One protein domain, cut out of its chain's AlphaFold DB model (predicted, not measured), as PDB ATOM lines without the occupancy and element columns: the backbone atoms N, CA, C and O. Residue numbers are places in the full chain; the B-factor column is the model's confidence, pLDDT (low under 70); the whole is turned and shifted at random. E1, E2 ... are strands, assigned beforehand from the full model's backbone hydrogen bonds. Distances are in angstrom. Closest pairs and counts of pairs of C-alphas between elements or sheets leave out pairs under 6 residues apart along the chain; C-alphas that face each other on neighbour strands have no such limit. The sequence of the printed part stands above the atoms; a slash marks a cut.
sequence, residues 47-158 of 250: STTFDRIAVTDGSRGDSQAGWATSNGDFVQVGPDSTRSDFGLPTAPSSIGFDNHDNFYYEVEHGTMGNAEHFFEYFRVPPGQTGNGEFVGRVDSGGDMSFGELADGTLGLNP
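Overview. This is residues 47 to 158 of the 250 residues of an uncharacterized protein of Mycobacterium sp. Root265 (UniProt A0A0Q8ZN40). Three small antiparallel sheets follow one another in a flat body: the twisted sheet E4 E5 E6 E7 makes the middle, the sheet E1 E2 E3 packs along its E4 side and is only partly face to face with it, and the small hairpin E8 and E9 packs over a face of the middle sheet near its other edge, E7. A long loop, residues 78 to 90, leads from E3 to E4. The printed part has 112 residues with nine named strands, E1 to E9 in chain order, and no named helix; the class is all strand, though under half of the residues, 52 of 112, are in named elements. The sheets have the orders E1 E2 E3, E4 E5 E6 E7 and E8 E9. The whole is compact, with a radius of gyration of the C-alphas of 14.0 A, and spans 42 by 37 by 20 A.

Along the chain. The printed part begins at residue 47, and its first named strand is E1, residues 52 to 57, whose first C-alpha, Arg 52, is at (7.047, -38.001, 12.772); it is 14.5 A long from first to last C-alpha. E2, residues 64 to 69, measures 15.4 A, and E3, residues 74 to 77, 9.6 A. E4, residues 91 to 97, begins with C-alpha 91 at (-12.204, -40.787, 3.569) and is 18.9 A long. E5, residues 103 to 109, measures 20.1 A; E6, residues 118 to 124, 20.2 A; E7, residues 133 to 139, 18.6 A. E8, residues 145 to 148, measures 9.8 A. E9, residues 154 to 157, measures 9.0 A and ends with C-alpha 157 at (-3.975, -61.076, 8.301).

Arrangement. The largest sheet, E4 E5 E6 E7, is a meander, each strand the antiparallel neighbour of the one before, and is strongly twisted; its edge strands are E4 and E7. E4 and E5 are a hairpin at 156 degrees, with N 93 and O 106 at 2.9 A. E5 and E6 are a hairpin at 157 degrees, with N 124 and O 103 at 2.7 A. E6 and E7 are a hairpin at 161 degrees, with N 133 and O 123 at 2.7 A. E1, E2 and E3 form a second meander: N 55 and O 66 are 2.8 A apart in the hairpin E1 and E2, at 148 degrees, and N 75 and O 67 are 2.8 A apart in the hairpin E2 and E3, at 140 degrees. The three sheets form a stack of sheets, face to face in turn. The parts of E1 E2 E3 and E4 E5 E6 E7 that face each other are 9.6 A centre to centre, with best planes 33 degrees apart. The closest C-alphas of E2 and E4 are those of Ala 65 and Ser 94, 4.6 A; those of E1 and E4 are Ala 54 and Gly 96, 5.3 A. E8 and E9 are a hairpin at 137 degrees, with N 157 and O 145 at 2.8 A. Their sheet and the four-stranded one have best planes 7 degrees apart. The closest C-alphas of E7 and E9 are those of Val 135 and Gly 155, 6.5 A. E6 and E9 are near each other, with 7 pairs of C-alphas within 10 A. E1 and E8 are apart, as are E2 and E9.

Size, cuts and confidence. The two C-alphas farthest apart, those of Asn 71 and Ala 115, are 42.5 A from each other. The printed part has no cut. The link E3 to E4, with 13 residues, is long; the others are tight or short. The mean pLDDT of the printed part is 80.9, and 18 residues are under 70: residues 58 to 62, 80 to 90, and 141 to 142.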
ATOM      1  N   SER A  47       6.839 -42.834  13.907       85.19
ATOM      2  CA  SER A  47       8.066 -43.391  13.338       85.19
ATOM      3  C   SER A  47       9.000 -43.918  14.434       85.19
ATOM      4  O   SER A  47       9.021 -43.396  15.551       85.19
ATOM      5  N   THR A  48       9.848 -44.878  14.085       83.06
ATOM      6  CA  THR A  48      10.867 -45.472  14.965       83.06
ATOM      7  C   THR A  48      11.876 -44.451  15.505       83.06
ATOM      8  O   THR A  48      12.486 -44.665  16.552       83.06
ATOM      9  N   THR A  49      12.042 -43.323  14.809       84.88
ATOM     10  CA  THR A  49      12.900 -42.193  15.190       84.88
ATOM     11  C   THR A  49      12.187 -41.107  15.990       84.88
ATOM     12  O   THR A  49      12.849 -40.179  16.452       84.88
ATOM     13  N   PHE A  50      10.866 -41.200  16.164       82.94
ATOM     14  CA  PHE A  50      10.030 -40.213  16.862       82.94
ATOM     15  C   PHE A  50      10.120 -38.784  16.307       82.94
ATOM     16  O   PHE A  50       9.850 -37.822  17.021       82.94
ATOM     17  N   ASP A  51      10.477 -38.627  15.032       85.38
ATOM     18  CA  ASP A  51      10.512 -37.330  14.343       85.38
ATOM     19  C   ASP A  51       9.207 -37.029  13.586       85.38
ATOM     20  O   ASP A  51       8.976 -35.898  13.144       85.38
ATOM     21  N   ARG A  52       8.341 -38.042  13.459       88.06
ATOM     22  CA  ARG A  52       7.047 -38.001  12.772       88.06
ATOM     23  C   ARG A  52       5.963 -38.714  13.579       88.06
ATOM     24  O   ARG A  52       6.225 -39.776  14.150       88.06
ATOM     25  N   ILE A  53       4.752 -38.160  13.536       85.62
ATOM     26  CA  ILE A  53       3.524 -38.740  14.091       85.62
ATOM     27  C   ILE A  53       2.431 -38.800  13.019       85.62
ATOM     28  O   ILE A  53       2.225 -37.836  12.290       85.62
ATOM     29  N   ALA A  54       1.736 -39.924  12.908       87.38
ATOM     30  CA  ALA A  54       0.623 -40.149  12.002       87.38
ATOM     31  C   ALA A  54      -0.588 -39.306  12.422       87.38
ATOM     32  O   ALA A  54      -0.926 -39.215  13.600       87.38
ATOM     33  N   VAL A  55      -1.233 -38.669  11.448       83.38
ATOM     34  CA  VAL A  55      -2.294 -37.678  11.662       83.38
ATOM     35  C   VAL A  55      -3.356 -37.843  10.585       83.38
ATOM     36  O   VAL A  55      -3.018 -37.897   9.405       83.38
ATOM     37  N   THR A  56      -4.631 -37.887  10.971       83.12
ATOM     38  CA  THR A  56      -5.759 -37.751  10.035       83.12
ATOM     39  C   THR A  56      -6.299 -36.324  10.136       83.12
ATOM     40  O   THR A  56      -6.967 -35.979  11.108       83.12
ATOM     41  N   ASP A  57      -6.003 -35.465   9.160       77.00
ATOM     42  CA  ASP A  57      -6.457 -34.068   9.157       77.00
ATOM     43  C   ASP A  57      -7.868 -33.959   8.558       77.00
ATOM     44  O   ASP A  57      -8.056 -34.107   7.353       77.00
ATOM     45  N   GLY A  58      -8.864 -33.690   9.407       69.69
ATOM     46  CA  GLY A  58     -10.245 -33.406   8.996       69.69
ATOM     47  C   GLY A  58     -10.570 -31.913   8.850       69.69
ATOM     48  O   GLY A  58     -11.693 -31.553   8.496       69.69
ATOM     49  N   SER A  59      -9.622 -31.011   9.133       65.12
ATOM     50  CA  SER A  59      -9.867 -29.560   9.171       65.12
ATOM     51  C   SER A  59     -10.089 -28.933   7.788       65.12
ATOM     52  O   SER A  59     -10.601 -27.817   7.682       65.12
ATOM     53  N   ARG A  60      -9.740 -29.655   6.718       59.44
ATOM     54  CA  ARG A  60      -9.742 -29.163   5.331       59.44
ATOM     55  C   ARG A  60     -10.998 -29.520   4.533       59.44
ATOM     56  O   ARG A  60     -11.018 -29.324   3.323       59.44
ATOM     57  N   GLY A  61     -12.053 -29.993   5.196       57.66
ATOM     58  CA  GLY A  61     -13.342 -30.329   4.576       57.66
ATOM     59  C   GLY A  61     -13.438 -31.768   4.061       57.66
ATOM     60  O   GLY A  61     -14.530 -32.324   4.090       57.66
ATOM     61  N   ASP A  62     -12.304 -32.379   3.711       69.38
ATOM     62  CA  ASP A  62     -12.145 -33.812   3.455       69.38
ATOM     63  C   ASP A  62     -11.118 -34.387   4.440       69.38
ATOM     64  O   ASP A  62     -10.194 -33.677   4.846       69.38
ATOM     65  N   SER A  63     -11.270 -35.659   4.827       76.25
ATOM     66  CA  SER A  63     -10.249 -36.336   5.642       76.25
ATOM     67  C   SER A  63      -8.980 -36.523   4.816       76.25
ATOM     68  O   SER A  63      -9.060 -36.901   3.648       76.25
ATOM     69  N   GLN A  64      -7.820 -36.240   5.403       81.44
ATOM     70  CA  GLN A  64      -6.517 -36.438   4.775       81.44
ATOM     71  C   GLN A  64      -5.625 -37.290   5.669       81.44
ATOM     72  O   GLN A  64      -5.408 -36.953   6.831       81.44
ATOM     73  N   ALA A  65      -5.056 -38.353   5.108       87.56
ATOM     74  CA  ALA A  65      -4.017 -39.118   5.779       87.56
ATOM     75  C   ALA A  65      -2.648 -38.443   5.604       87.56
ATOM     76  O   ALA A  65      -2.380 -37.746   4.622       87.56
ATOM     77  N   GLY A  66      -1.762 -38.641   6.569       89.56
ATOM     78  CA  GLY A  66      -0.468 -37.981   6.593       89.56
ATOM     79  C   GLY A  66       0.244 -38.129   7.918       89.56
ATOM     80  O   GLY A  66      -0.180 -38.858   8.816       89.56
ATOM     81  N   TRP A  67       1.339 -37.394   8.046       89.62
ATOM     82  CA  TRP A  67       2.054 -37.268   9.306       89.62
ATOM     83  C   TRP A  67       2.466 -35.827   9.565       89.62
ATOM     84  O   TRP A  67       2.785 -35.073   8.646       89.62
ATOM     85  N   ALA A  68       2.485 -35.453  10.839       87.00
ATOM     86  CA  ALA A  68       3.117 -34.231  11.300       87.00
ATOM     87  C   ALA A  68       4.572 -34.518  11.678       87.00
ATOM     88  O   ALA A  68       4.891 -35.546  12.277       87.00
ATOM     89  N   THR A  69       5.465 -33.606  11.323       85.44
ATOM     90  CA  THR A  69       6.851 -33.608  11.803       85.44
ATOM     91  C   THR A  69       6.944 -32.900  13.153       85.44
ATOM     92  O   THR A  69       6.075 -32.098  13.503       85.44
ATOM     93  N   SER A  70       8.029 -33.118  13.899       76.75
ATOM     94  CA  SER A  70       8.293 -32.396  15.157       76.75
ATOM     95  C   SER A  70       8.368 -30.868  14.992       76.75
ATOM     96  O   SER A  70       8.206 -30.125  15.954       76.75
ATOM     97  N   ASN A  71       8.608 -30.377  13.772       79.94
ATOM     98  CA  ASN A  71       8.625 -28.944  13.458       79.94
ATOM     99  C   ASN A  71       7.228 -28.381  13.136       79.94
ATOM    100  O   ASN A  71       7.092 -27.180  12.917       79.94
ATOM    101  N   GLY A  72       6.201 -29.234  13.101       76.38
ATOM    102  CA  GLY A  72       4.815 -28.862  12.824       76.38
ATOM    103  C   GLY A  72       4.416 -28.827  11.354       76.38
ATOM    104  O   GLY A  72       3.295 -28.431  11.035       76.38
ATOM    105  N   ASP A  73       5.298 -29.261  10.452       85.88
ATOM    106  CA  ASP A  73       4.928 -29.454   9.052       85.88
ATOM    107  C   ASP A  73       4.053 -30.702   8.917       85.88
ATOM    108  O   ASP A  73       4.440 -31.778   9.381       85.88
ATOM    109  N   PHE A  74       2.912 -30.567   8.238       85.81
ATOM    110  CA  PHE A  74       2.063 -31.692   7.851       85.81
ATOM    111  C   PHE A  74       2.420 -32.167   6.442       85.81
ATOM    112  O   PHE A  74       2.356 -31.401   5.476       85.81
ATOM    113  N   VAL A  75       2.767 -33.445   6.329       89.38
ATOM    114  CA  VAL A  75       3.008 -34.127   5.061       89.38
ATOM    115  C   VAL A  75       1.785 -34.973   4.741       89.38
ATOM    116  O   VAL A  75       1.569 -36.026   5.339       89.38
ATOM    117  N   GLN A  76       0.990 -34.498   3.787       87.44
ATOM    118  CA  GLN A  76      -0.158 -35.233   3.271       87.44
ATOM    119  C   GLN A  76       0.305 -36.407   2.400       87.44
ATOM    120  O   GLN A  76       1.187 -36.250   1.548       87.44
ATOM    121  N   VAL A  77      -0.347 -37.556   2.562       86.81
ATOM    122  CA  VAL A  77      -0.230 -38.703   1.659       86.81
ATOM    123  C   VAL A  77      -1.599 -39.275   1.319       86.81
ATOM    124  O   VAL A  77      -2.606 -38.977   1.958       86.81
ATOM    125  N   GLY A  78      -1.629 -40.112   0.290       78.81
ATOM    126  CA  GLY A  78      -2.864 -40.696  -0.204       78.81
ATOM    127  C   GLY A  78      -3.617 -39.813  -1.198       78.81
ATOM    128  O   GLY A  78      -3.137 -38.744  -1.584       78.81
ATOM    129  N   PRO A  79      -4.769 -40.309  -1.680       72.44
ATOM    130  CA  PRO A  79      -5.515 -39.655  -2.742       72.44
ATOM    131  C   PRO A  79      -6.019 -38.275  -2.302       72.44
ATOM    132  O   PRO A  79      -6.451 -38.086  -1.165       72.44
ATOM    133  N   ASP A  80      -5.988 -37.311  -3.223       65.00
ATOM    134  CA  ASP A  80      -6.753 -36.077  -3.058       65.00
ATOM    135  C   ASP A  80      -8.239 -36.327  -3.356       65.00
ATOM    136  O   ASP A  80      -8.606 -37.257  -4.080       65.00
ATOM    137  N   SER A  81      -9.106 -35.469  -2.821       55.69
ATOM    138  CA  SER A  81     -10.558 -35.564  -3.000       55.69
ATOM    139  C   SER A  81     -11.044 -35.300  -4.433       55.69
ATOM    140  O   SER A  81     -12.245 -35.333  -4.697       55.69
ATOM    141  N   THR A  82     -10.134 -35.050  -5.381       53.81
ATOM    142  CA  THR A  82     -10.447 -34.744  -6.783       53.81
ATOM    143  C   THR A  82     -10.126 -35.884  -7.753       53.81
ATOM    144  O   THR A  82     -10.477 -35.794  -8.935       53.81
ATOM    145  N   ARG A  83      -9.504 -36.979  -7.293       55.72
ATOM    146  CA  ARG A  83      -9.165 -38.131  -8.141       55.72
ATOM    147  C   ARG A  83     -10.363 -39.048  -8.408       55.72
ATOM    148  O   ARG A  83     -11.052 -39.507  -7.506       55.72
ATOM    149  N   SER A  84     -10.587 -39.357  -9.688       50.25
ATOM    150  CA  SER A  84     -11.709 -40.177 -10.168       50.25
ATOM    151  C   SER A  84     -11.494 -41.691 -10.060       50.25
ATOM    152  O   SER A  84     -12.456 -42.443 -10.204       50.25
ATOM    153  N   ASP A  85     -10.261 -42.149  -9.838       55.78
ATOM    154  CA  ASP A  85      -9.895 -43.568  -9.761       55.78
ATOM    155  C   ASP A  85     -10.203 -44.221  -8.411       55.78
ATOM    156  O   ASP A  85     -10.255 -45.445  -8.344       55.78
ATOM    157  N   PHE A  86     -10.476 -43.430  -7.373       56.62
ATOM    158  CA  PHE A  86     -10.754 -43.930  -6.025       56.62
ATOM    159  C   PHE A  86     -12.253 -44.059  -5.689       56.62
ATOM    160  O   PHE A  86     -12.608 -44.584  -4.641       56.62
ATOM    161  N   GLY A  87     -13.160 -43.675  -6.594       53.41
ATOM    162  CA  GLY A  87     -14.604 -43.702  -6.327       53.41
ATOM    163  C   GLY A  87     -15.019 -42.708  -5.229       53.41
ATOM    164  O   GLY A  87     -14.237 -42.324  -4.376       53.41
ATOM    165  N   LEU A  88     -16.257 -42.222  -5.259       52.69
ATOM    166  CA  LEU A  88     -16.771 -41.335  -4.207       52.69
ATOM    167  C   LEU A  88     -17.625 -42.141  -3.216       52.69
ATOM    168  O   LEU A  88     -18.388 -42.994  -3.680       52.69
ATOM    169  N   PRO A  89     -17.620 -41.826  -1.906       55.28
ATOM    170  CA  PRO A  89     -16.691 -40.956  -1.176       55.28
ATOM    171  C   PRO A  89     -15.470 -41.730  -0.646       55.28
ATOM    172  O   PRO A  89     -15.605 -42.870  -0.219       55.28
ATOM    173  N   THR A  90     -14.306 -41.079  -0.641       64.31
ATOM    174  CA  THR A  90     -13.058 -41.583  -0.050       64.31
ATOM    175  C   THR A  90     -12.716 -40.766   1.181       64.31
ATOM    176  O   THR A  90     -12.430 -39.573   1.063       64.31
ATOM    177  N   ALA A  91     -12.727 -41.391   2.351       75.88
ATOM    178  CA  ALA A  91     -12.204 -40.787   3.569       75.88
ATOM    179  C   ALA A  91     -10.883 -41.484   3.920       75.88
ATOM    180  O   ALA A  91     -10.911 -42.528   4.572       75.88
ATOM    181  N   PRO A  92      -9.727 -40.985   3.438       84.25
ATOM    182  CA  PRO A  92      -8.457 -41.549   3.845       84.25
ATOM    183  C   PRO A  92      -8.205 -41.252   5.328       84.25
ATOM    184  O   PRO A  92      -8.356 -40.112   5.775       84.25
ATOM    185  N   SER A  93      -7.793 -42.274   6.071       86.62
ATOM    186  CA  SER A  93      -7.425 -42.181   7.482       86.62
ATOM    187  C   SER A  93      -6.056 -42.804   7.716       86.62
ATOM    188  O   SER A  93      -5.748 -43.887   7.218       86.62
ATOM    189  N   SER A  94      -5.218 -42.105   8.470       88.50
ATOM    190  CA  SER A  94      -3.904 -42.580   8.878       88.50
ATOM    191  C   SER A  94      -4.026 -43.763   9.830       88.50
ATOM    192  O   SER A  94      -4.792 -43.715  10.789       88.50
ATOM    193  N   ILE A  95      -3.222 -44.797   9.587       88.81
ATOM    194  CA  ILE A  95      -3.073 -45.940  10.494       88.81
ATOM    195  C   ILE A  95      -1.843 -45.718  11.365       88.81
ATOM    196  O   ILE A  95      -1.937 -45.751  12.588       88.81
ATOM    197  N   GLY A  96      -0.686 -45.466  10.748       89.56
ATOM    198  CA  GLY A  96       0.551 -45.383  11.509       89.56
ATOM    199  C   GLY A  96       1.815 -45.740  10.747       89.56
ATOM    200  O   GLY A  96       1.808 -45.860   9.525       89.56
ATOM    201  N   PHE A  97       2.896 -45.921  11.494       89.44
ATOM    202  CA  PHE A  97       4.174 -46.426  11.025       89.44
ATOM    203  C   PHE A  97       4.403 -47.852  11.530       89.44
ATOM    204  O   PHE A  97       3.974 -48.211  12.625       89.44
ATOM    205  N   ASP A  98       5.097 -48.660  10.733       87.50
ATOM    206  CA  ASP A  98       5.620 -49.950  11.185       87.50
ATOM    207  C   ASP A  98       7.056 -49.839  11.730       87.50
ATOM    208  O   ASP A  98       7.676 -48.773  11.709       87.50
ATOM    209  N   ASN A  99       7.624 -50.966  12.174       83.75
ATOM    210  CA  ASN A  99       8.987 -51.025  12.719       83.75
ATOM    211  C   ASN A  99      10.092 -50.764  11.673       83.75
ATOM    212  O   ASN A  99      11.280 -50.786  12.000       83.75
ATOM    213  N   HIS A 100       9.718 -50.525  10.415       88.81
ATOM    214  CA  HIS A 100      10.609 -50.159   9.320       88.81
ATOM    215  C   HIS A 100      10.335 -48.745   8.789       88.81
ATOM    216  O   HIS A 100      10.823 -48.408   7.710       88.81
ATOM    217  N   ASP A 101       9.570 -47.925   9.517       90.75
ATOM    218  CA  ASP A 101       9.136 -46.577   9.131       90.75
ATOM    219  C   ASP A 101       8.271 -46.503   7.861       90.75
ATOM    220  O   ASP A 101       8.126 -45.419   7.278       90.75
ATOM    221  N   ASN A 102       7.679 -47.611   7.403       94.69
ATOM    222  CA  ASN A 102       6.658 -47.511   6.367       94.69
ATOM    223  C   ASN A 102       5.413 -46.877   6.981       94.69
ATOM    224  O   ASN A 102       4.947 -47.329   8.023       94.69
ATOM    225  N   PHE A 103       4.858 -45.866   6.321       93.94
ATOM    226  CA  PHE A 103       3.605 -45.252   6.733       93.94
ATOM    227  C   PHE A 103       2.421 -45.961   6.075       93.94
ATOM    228  O   PHE A 103       2.467 -46.252   4.880       93.94
ATOM    229  N   TYR A 104       1.345 -46.190   6.817       94.19
ATOM    230  CA  TYR A 104       0.131 -46.824   6.323       94.19
ATOM    231  C   TYR A 104      -1.077 -45.928   6.531       94.19
ATOM    232  O   TYR A 104      -1.209 -45.235   7.544       94.19
ATOM    233  N   TYR A 105      -1.985 -45.988   5.569       91.62
ATOM    234  CA  TYR A 105      -3.299 -45.377   5.661       91.62
ATOM    235  C   TYR A 105      -4.334 -46.286   5.005       91.62
ATOM    236  O   TYR A 105      -4.004 -47.116   4.152       91.62
ATOM    237  N   GLU A 106      -5.584 -46.118   5.407       90.31
ATOM    238  CA  GLU A 106      -6.733 -46.767   4.788       90.31
ATOM    239  C   GLU A 106      -7.609 -45.755   4.067       90.31
ATOM    240  O   GLU A 106      -7.568 -44.561   4.356       90.31
ATOM    241  N   VAL A 107      -8.407 -46.242   3.126       87.75
ATOM    242  CA  VAL A 107      -9.461 -45.495   2.453       87.75
ATOM    243  C   VAL A 107     -10.761 -46.262   2.644       87.75
ATOM    244  O   VAL A 107     -10.875 -47.409   2.213       87.75
ATOM    245  N   GLU A 108     -11.729 -45.635   3.309       85.44
ATOM    246  CA  GLU A 108     -13.088 -46.165   3.434       85.44
ATOM    247  C   GLU A 108     -13.866 -45.925   2.138       85.44
ATOM    248  O   GLU A 108     -13.852 -44.816   1.594       85.44
ATOM    249  N   HIS A 109     -14.577 -46.953   1.674       83.06
ATOM    250  CA  HIS A 109     -15.471 -46.882   0.526       83.06
ATOM    251  C   HIS A 109     -16.870 -47.382   0.888       83.06
ATOM    252  O   HIS A 109     -17.044 -48.413   1.538       83.06
ATOM    253  N   GLY A 110     -17.888 -46.690   0.373       78.94
ATOM    254  CA  GLY A 110     -19.290 -47.062   0.558       78.94
ATOM    255  C   GLY A 110     -19.890 -46.490   1.843       78.94
ATOM    256  O   GLY A 110     -19.629 -45.353   2.219       78.94
ATOM    257  N   THR A 111     -20.786 -47.237   2.485       78.00
ATOM    258  CA  THR A 111     -21.435 -46.818   3.739       78.00
ATOM    259  C   THR A 111     -21.549 -48.014   4.664       78.00
ATOM    260  O   THR A 111     -22.073 -49.049   4.244       78.00
ATOM    261  N   MET A 112     -21.106 -47.865   5.917       72.12
ATOM    262  CA  MET A 112     -21.194 -48.920   6.928       72.12
ATOM    263  C   MET A 112     -22.567 -49.607   6.955       72.12
ATOM    264  O   MET A 112     -23.616 -48.963   6.969       72.12
ATOM    265  N   GLY A 113     -22.546 -50.942   6.992       70.12
ATOM    266  CA  GLY A 113     -23.748 -51.783   7.002       70.12
ATOM    267  C   GLY A 113     -24.274 -52.176   5.617       70.12
ATOM    268  O   GLY A 113     -25.147 -53.039   5.537       70.12
ATOM    269  N   ASN A 114     -23.725 -51.615   4.534       76.94
ATOM    270  CA  ASN A 114     -24.005 -52.071   3.173       76.94
ATOM    271  C   ASN A 114     -22.999 -53.142   2.727       76.94
ATOM    272  O   ASN A 114     -21.828 -53.103   3.093       76.94
ATOM    273  N   ALA A 115     -23.440 -54.067   1.871       74.56
ATOM    274  CA  ALA A 115     -22.589 -55.132   1.322       74.56
ATOM    275  C   ALA A 115     -21.445 -54.616   0.423       74.56
ATOM    276  O   ALA A 115     -20.524 -55.360   0.108       74.56
ATOM    277  N   GLU A 116     -21.512 -53.352   0.007       80.19
ATOM    278  CA  GLU A 116     -20.499 -52.674  -0.807       80.19
ATOM    279  C   GLU A 116     -19.511 -51.857   0.040       80.19
ATOM    280  O   GLU A 116     -18.708 -51.119  -0.518       80.19
ATOM    281  N   HIS A 117     -19.577 -51.944   1.375       84.88
ATOM    282  CA  HIS A 117     -18.653 -51.244   2.264       84.88
ATOM    283  C   HIS A 117     -17.333 -52.009   2.397       84.88
ATOM    284  O   HIS A 117     -17.336 -53.191   2.756       84.88
ATOM    285  N   PHE A 118     -16.207 -51.349   2.142       86.44
ATOM    286  CA  PHE A 118     -14.874 -51.944   2.257       86.44
ATOM    287  C   PHE A 118     -13.808 -50.890   2.559       86.44
ATOM    288  O   PHE A 118     -14.011 -49.703   2.313       86.44
ATOM    289  N   PHE A 119     -12.658 -51.357   3.039       88.12
ATOM    290  CA  PHE A 119     -11.455 -50.554   3.237       88.12
ATOM    291  C   PHE A 119     -10.353 -51.012   2.288       88.12
ATOM    292  O   PHE A 119     -10.131 -52.216   2.124       88.12
ATOM    293  N   GLU A 120      -9.644 -50.063   1.686       90.38
ATOM    294  CA  GLU A 120      -8.389 -50.308   0.973       90.38
ATOM    295  C   GLU A 120      -7.213 -49.762   1.773       90.38
ATOM    296  O   GLU A 120      -7.259 -48.645   2.272       90.38
ATOM    297  N   TYR A 121      -6.148 -50.548   1.867       91.88
ATOM    298  CA  TYR A 121      -4.966 -50.258   2.667       91.88
ATOM    299  C   TYR A 121      -3.784 -49.958   1.764       91.88
ATOM    300  O   TYR A 121      -3.520 -50.684   0.799       91.88
ATOM    301  N   PHE A 122      -3.034 -48.922   2.113       93.31
ATOM    302  CA  PHE A 122      -1.905 -48.436   1.337       93.31
ATOM    303  C   PHE A 122      -0.675 -48.258   2.213       93.31
ATOM    304  O   PHE A 122      -0.777 -47.935   3.394       93.31
ATOM    305  N   ARG A 123       0.496 -48.441   1.603       95.06
ATOM    306  CA  ARG A 123       1.809 -48.294   2.233       95.06
ATOM    307  C   ARG A 123       2.636 -47.236   1.523       95.06
ATOM    308  O   ARG A 123       2.834 -47.313   0.318       95.06
ATOM    309  N   VAL A 124       3.212 -46.304   2.261       94.94
ATOM    310  CA  VAL A 124       4.189 -45.332   1.773       94.94
ATOM    311  C   VAL A 124       5.558 -45.702   2.353       94.94
ATOM    312  O   VAL A 124       5.745 -45.597   3.567       94.94
ATOM    313  N   PRO A 125       6.520 -46.153   1.526       94.88
ATOM    314  CA  PRO A 125       7.854 -46.496   2.010       94.88
ATOM    315  C   PRO A 125       8.600 -45.296   2.623       94.88
ATOM    316  O   PRO A 125       8.336 -44.149   2.238       94.88
ATOM    317  N   PRO A 126       9.586 -45.531   3.510       92.38
ATOM    318  CA  PRO A 126      10.386 -44.473   4.116       92.38
ATOM    319  C   PRO A 126      10.985 -43.517   3.081       92.38
ATOM    320  O   PRO A 126      11.555 -43.932   2.069       92.38
ATOM    321  N   GLY A 127      10.868 -42.216   3.350       89.69
ATOM    322  CA  GLY A 127      11.387 -41.159   2.479       89.69
ATOM    323  C   GLY A 127      10.565 -40.902   1.214       89.69
ATOM    324  O   GLY A 127      10.952 -40.047   0.417       89.69
ATOM    325  N   GLN A 128       9.444 -41.600   1.019       91.88
ATOM    326  CA  GLN A 128       8.513 -41.321  -0.069       91.88
ATOM    327  C   GLN A 128       7.329 -40.478   0.401       91.88
ATOM    328  O   GLN A 128       6.952 -40.469   1.569       91.88
ATOM    329  N   THR A 129       6.726 -39.777  -0.553       84.62
ATOM    330  CA  THR A 129       5.487 -39.015  -0.390       84.62
ATOM    331  C   THR A 129       4.633 -39.270  -1.627       84.62
ATOM    332  O   THR A 129       5.156 -39.216  -2.742       84.62
ATOM    333  N   GLY A 130       3.346 -39.565  -1.470       84.00
ATOM    334  CA  GLY A 130       2.454 -39.851  -2.596       84.00
ATOM    335  C   GLY A 130       1.283 -40.744  -2.201       84.00
ATOM    336  O   GLY A 130       0.932 -40.829  -1.030       84.00
ATOM    337  N   ASN A 131       0.703 -41.442  -3.177       84.06
ATOM    338  CA  ASN A 131      -0.491 -42.282  -2.989       84.06
ATOM    339  C   ASN A 131      -0.196 -43.680  -2.418       84.06
ATOM    340  O   ASN A 131      -1.054 -44.549  -2.462       84.06
ATOM    341  N   GLY A 132       1.037 -43.934  -1.980       88.69
ATOM    342  CA  GLY A 132       1.456 -45.254  -1.526       88.69
ATOM    343  C   GLY A 132       1.307 -46.378  -2.561       88.69
ATOM    344  O   GLY A 132       0.976 -46.188  -3.732       88.69
ATOM    345  N   GLU A 133       1.603 -47.578  -2.094       92.19
ATOM    346  CA  GLU A 133       1.458 -48.851  -2.776       92.19
ATOM    347  C   GLU A 133       0.260 -49.580  -2.169       92.19
ATOM    348  O   GLU A 133       0.125 -49.633  -0.946       92.19
ATOM    349  N   PHE A 134      -0.604 -50.154  -3.005       90.75
ATOM    350  CA  PHE A 134      -1.740 -50.939  -2.529       90.75
ATOM    351  C   PHE A 134      -1.255 -52.189  -1.782       90.75
ATOM    352  O   PHE A 134      -0.519 -53.006  -2.339       90.75
ATOM    353  N   VAL A 135      -1.687 -52.334  -0.531       92.62
ATOM    354  CA  VAL A 135      -1.383 -53.485   0.328       92.62
ATOM    355  C   VAL A 135      -2.498 -54.516   0.240       92.62
ATOM    356  O   VAL A 135      -2.231 -55.717   0.171       92.62
ATOM    357  N   GLY A 136      -3.752 -54.065   0.224       90.19
ATOM    358  CA  GLY A 136      -4.886 -54.971   0.184       90.19
ATOM    359  C   GLY A 136      -6.226 -54.319   0.490       90.19
ATOM    360  O   GLY A 136      -6.308 -53.126   0.761       90.19
ATOM    361  N   ARG A 137      -7.283 -55.131   0.448       89.81
ATOM    362  CA  ARG A 137      -8.671 -54.729   0.690       89.81
ATOM    363  C   ARG A 137      -9.320 -55.630   1.735       89.81
ATOM    364  O   ARG A 137      -9.123 -56.844   1.696       89.81
ATOM    365  N   VAL A 138     -10.123 -55.035   2.612       87.69
ATOM    366  CA  VAL A 138     -10.982 -55.740   3.572       87.69
ATOM    367  C   VAL A 138     -12.431 -55.349   3.325       87.69
ATOM    368  O   VAL A 138     -12.811 -54.191   3.474       87.69
ATOM    369  N   ASP A 139     -13.249 -56.326   2.941       84.38
ATOM    370  CA  ASP A 139     -14.691 -56.152   2.786       84.38
ATOM    371  C   ASP A 139     -15.412 -56.226   4.134       84.38
ATOM    372  O   ASP A 139     -15.022 -56.976   5.032       84.38
ATOM    373  N   SER A 140     -16.522 -55.503   4.263       74.19
ATOM    374  CA  SER A 140     -17.372 -55.590   5.453       74.19
ATOM    375  C   SER A 140     -17.980 -56.973   5.603       74.19
ATOM    376  O   SER A 140     -18.739 -57.426   4.749       74.19
ATOM    377  N   GLY A 141     -17.673 -57.633   6.719       68.81
ATOM    378  CA  GLY A 141     -18.065 -59.024   6.957       68.81
ATOM    379  C   GLY A 141     -17.119 -60.047   6.327       68.81
ATOM    380  O   GLY A 141     -17.408 -61.240   6.377       68.81
ATOM    381  N   GLY A 142     -16.004 -59.594   5.748       68.50
ATOM    382  CA  GLY A 142     -14.871 -60.443   5.430       68.50
ATOM    383  C   GLY A 142     -14.149 -60.895   6.697       68.50
ATOM    384  O   GLY A 142     -14.132 -60.209   7.715       68.50
ATOM    385  N   ASP A 143     -13.525 -62.060   6.609       71.75
ATOM    386  CA  ASP A 143     -12.814 -62.688   7.721       71.75
ATOM    387  C   ASP A 143     -11.374 -62.152   7.911       71.75
ATOM    388  O   ASP A 143     -10.646 -62.589   8.799       71.75
ATOM    389  N   MET A 144     -10.934 -61.236   7.049       78.00
ATOM    390  CA  MET A 144      -9.579 -60.681   7.046       78.00
ATOM    391  C   MET A 144      -9.506 -59.436   7.931       78.00
ATOM    392  O   MET A 144     -10.436 -58.635   7.952       78.00
ATOM    393  N   SER A 145      -8.379 -59.237   8.609       82.00
ATOM    394  CA  SER A 145      -8.073 -58.000   9.335       82.00
ATOM    395  C   SER A 145      -6.776 -57.377   8.826       82.00
ATOM    396  O   SER A 145      -5.964 -58.047   8.190       82.00
ATOM    397  N   PHE A 146      -6.567 -56.089   9.092       84.44
ATOM    398  CA  PHE A 146      -5.286 -55.421   8.866       84.44
ATOM    399  C   PHE A 146      -4.546 -55.281  10.200       84.44
ATOM    400  O   PHE A 146      -5.157 -54.918  11.205       84.44
ATOM    401  N   GLY A 147      -3.253 -55.600  10.243       83.19
ATOM    402  CA  GLY A 147      -2.461 -55.501  11.469       83.19
ATOM    403  C   GLY A 147      -1.005 -55.914  11.294       83.19
ATOM    404  O   GLY A 147      -0.543 -56.142  10.177       83.19
ATOM    405  N   GLU A 148      -0.283 -56.010  12.409       80.75
ATOM    406  CA  GLU A 148       1.134 -56.377  12.416       80.75
ATOM    407  C   GLU A 148       1.357 -57.806  11.896       80.75
ATOM    408  O   GLU A 148       0.621 -58.741  12.225       80.75
ATOM    409  N   LEU A 149       2.380 -57.955  11.056       81.62
ATOM    410  CA  LEU A 149       2.864 -59.211  10.500       81.62
ATOM    411  C   LEU A 149       4.116 -59.683  11.246       81.62
ATOM    412  O   LEU A 149       4.786 -58.929  11.944       81.62
ATOM    413  N   ALA A 150       4.479 -60.956  11.069       75.00
ATOM    414  CA  ALA A 150       5.607 -61.568  11.777       75.00
ATOM    415  C   ALA A 150       6.976 -60.923  11.487       75.00
ATOM    416  O   ALA A 150       7.916 -61.125  12.252       75.00
ATOM    417  N   ASP A 151       7.103 -60.192  10.380       79.38
ATOM    418  CA  ASP A 151       8.312 -59.449  10.028       79.38
ATOM    419  C   ASP A 151       8.333 -58.023  10.602       79.38
ATOM    420  O   ASP A 151       9.321 -57.324  10.414       79.38
ATOM    421  N   GLY A 152       7.290 -57.598  11.323       77.62
ATOM    422  CA  GLY A 152       7.165 -56.257  11.892       77.62
ATOM    423  C   GLY A 152       6.650 -55.199  10.915       77.62
ATOM    424  O   GLY A 152       6.707 -54.015  11.241       77.62
ATOM    425  N   THR A 153       6.183 -55.593   9.723       88.31
ATOM    426  CA  THR A 153       5.397 -54.728   8.825       88.31
ATOM    427  C   THR A 153       3.903 -54.789   9.154       88.31
ATOM    428  O   THR A 153       3.472 -55.650   9.920       88.31
ATOM    429  N   LEU A 154       3.095 -53.890   8.579       87.00
ATOM    430  CA  LEU A 154       1.633 -53.990   8.639       87.00
ATOM    431  C   LEU A 154       1.078 -54.572   7.336       87.00
ATOM    432  O   LEU A 154       1.516 -54.224   6.237       87.00
ATOM    433  N   GLY A 155       0.074 -55.436   7.444       89.44
ATOM    434  CA  GLY A 155      -0.565 -56.031   6.282       89.44
ATOM    435  C   GLY A 155      -1.839 -56.795   6.601       89.44
ATOM    436  O   GLY A 155      -2.370 -56.750   7.711       89.44
ATOM    437  N   LEU A 156      -2.346 -57.495   5.587       89.25
ATOM    438  CA  LEU A 156      -3.546 -58.308   5.721       89.25
ATOM    439  C   LEU A 156      -3.249 -59.626   6.438       89.25
ATOM    440  O   LEU A 156      -2.444 -60.436   5.977       89.25
ATOM    441  N   ASN A 157      -3.979 -59.857   7.520       80.75
ATOM    442  CA  ASN A 157      -3.975 -61.076   8.301       80.75
ATOM    443  C   ASN A 157      -5.242 -61.897   8.007       80.75
ATOM    444  O   ASN A 157      -6.352 -61.355   8.054       80.75
ATOM    445  N   PRO A 158      -5.119 -63.209   7.727       72.38
ATOM    446  CA  PRO A 158      -6.280 -64.086   7.655       72.38
ATOM    447  C   PRO A 158      -7.026 -64.167   9.001       72.38
ATOM    448  O   PRO A 158      -6.471 -63.835  10.059       72.38
TER     449      PRO A 158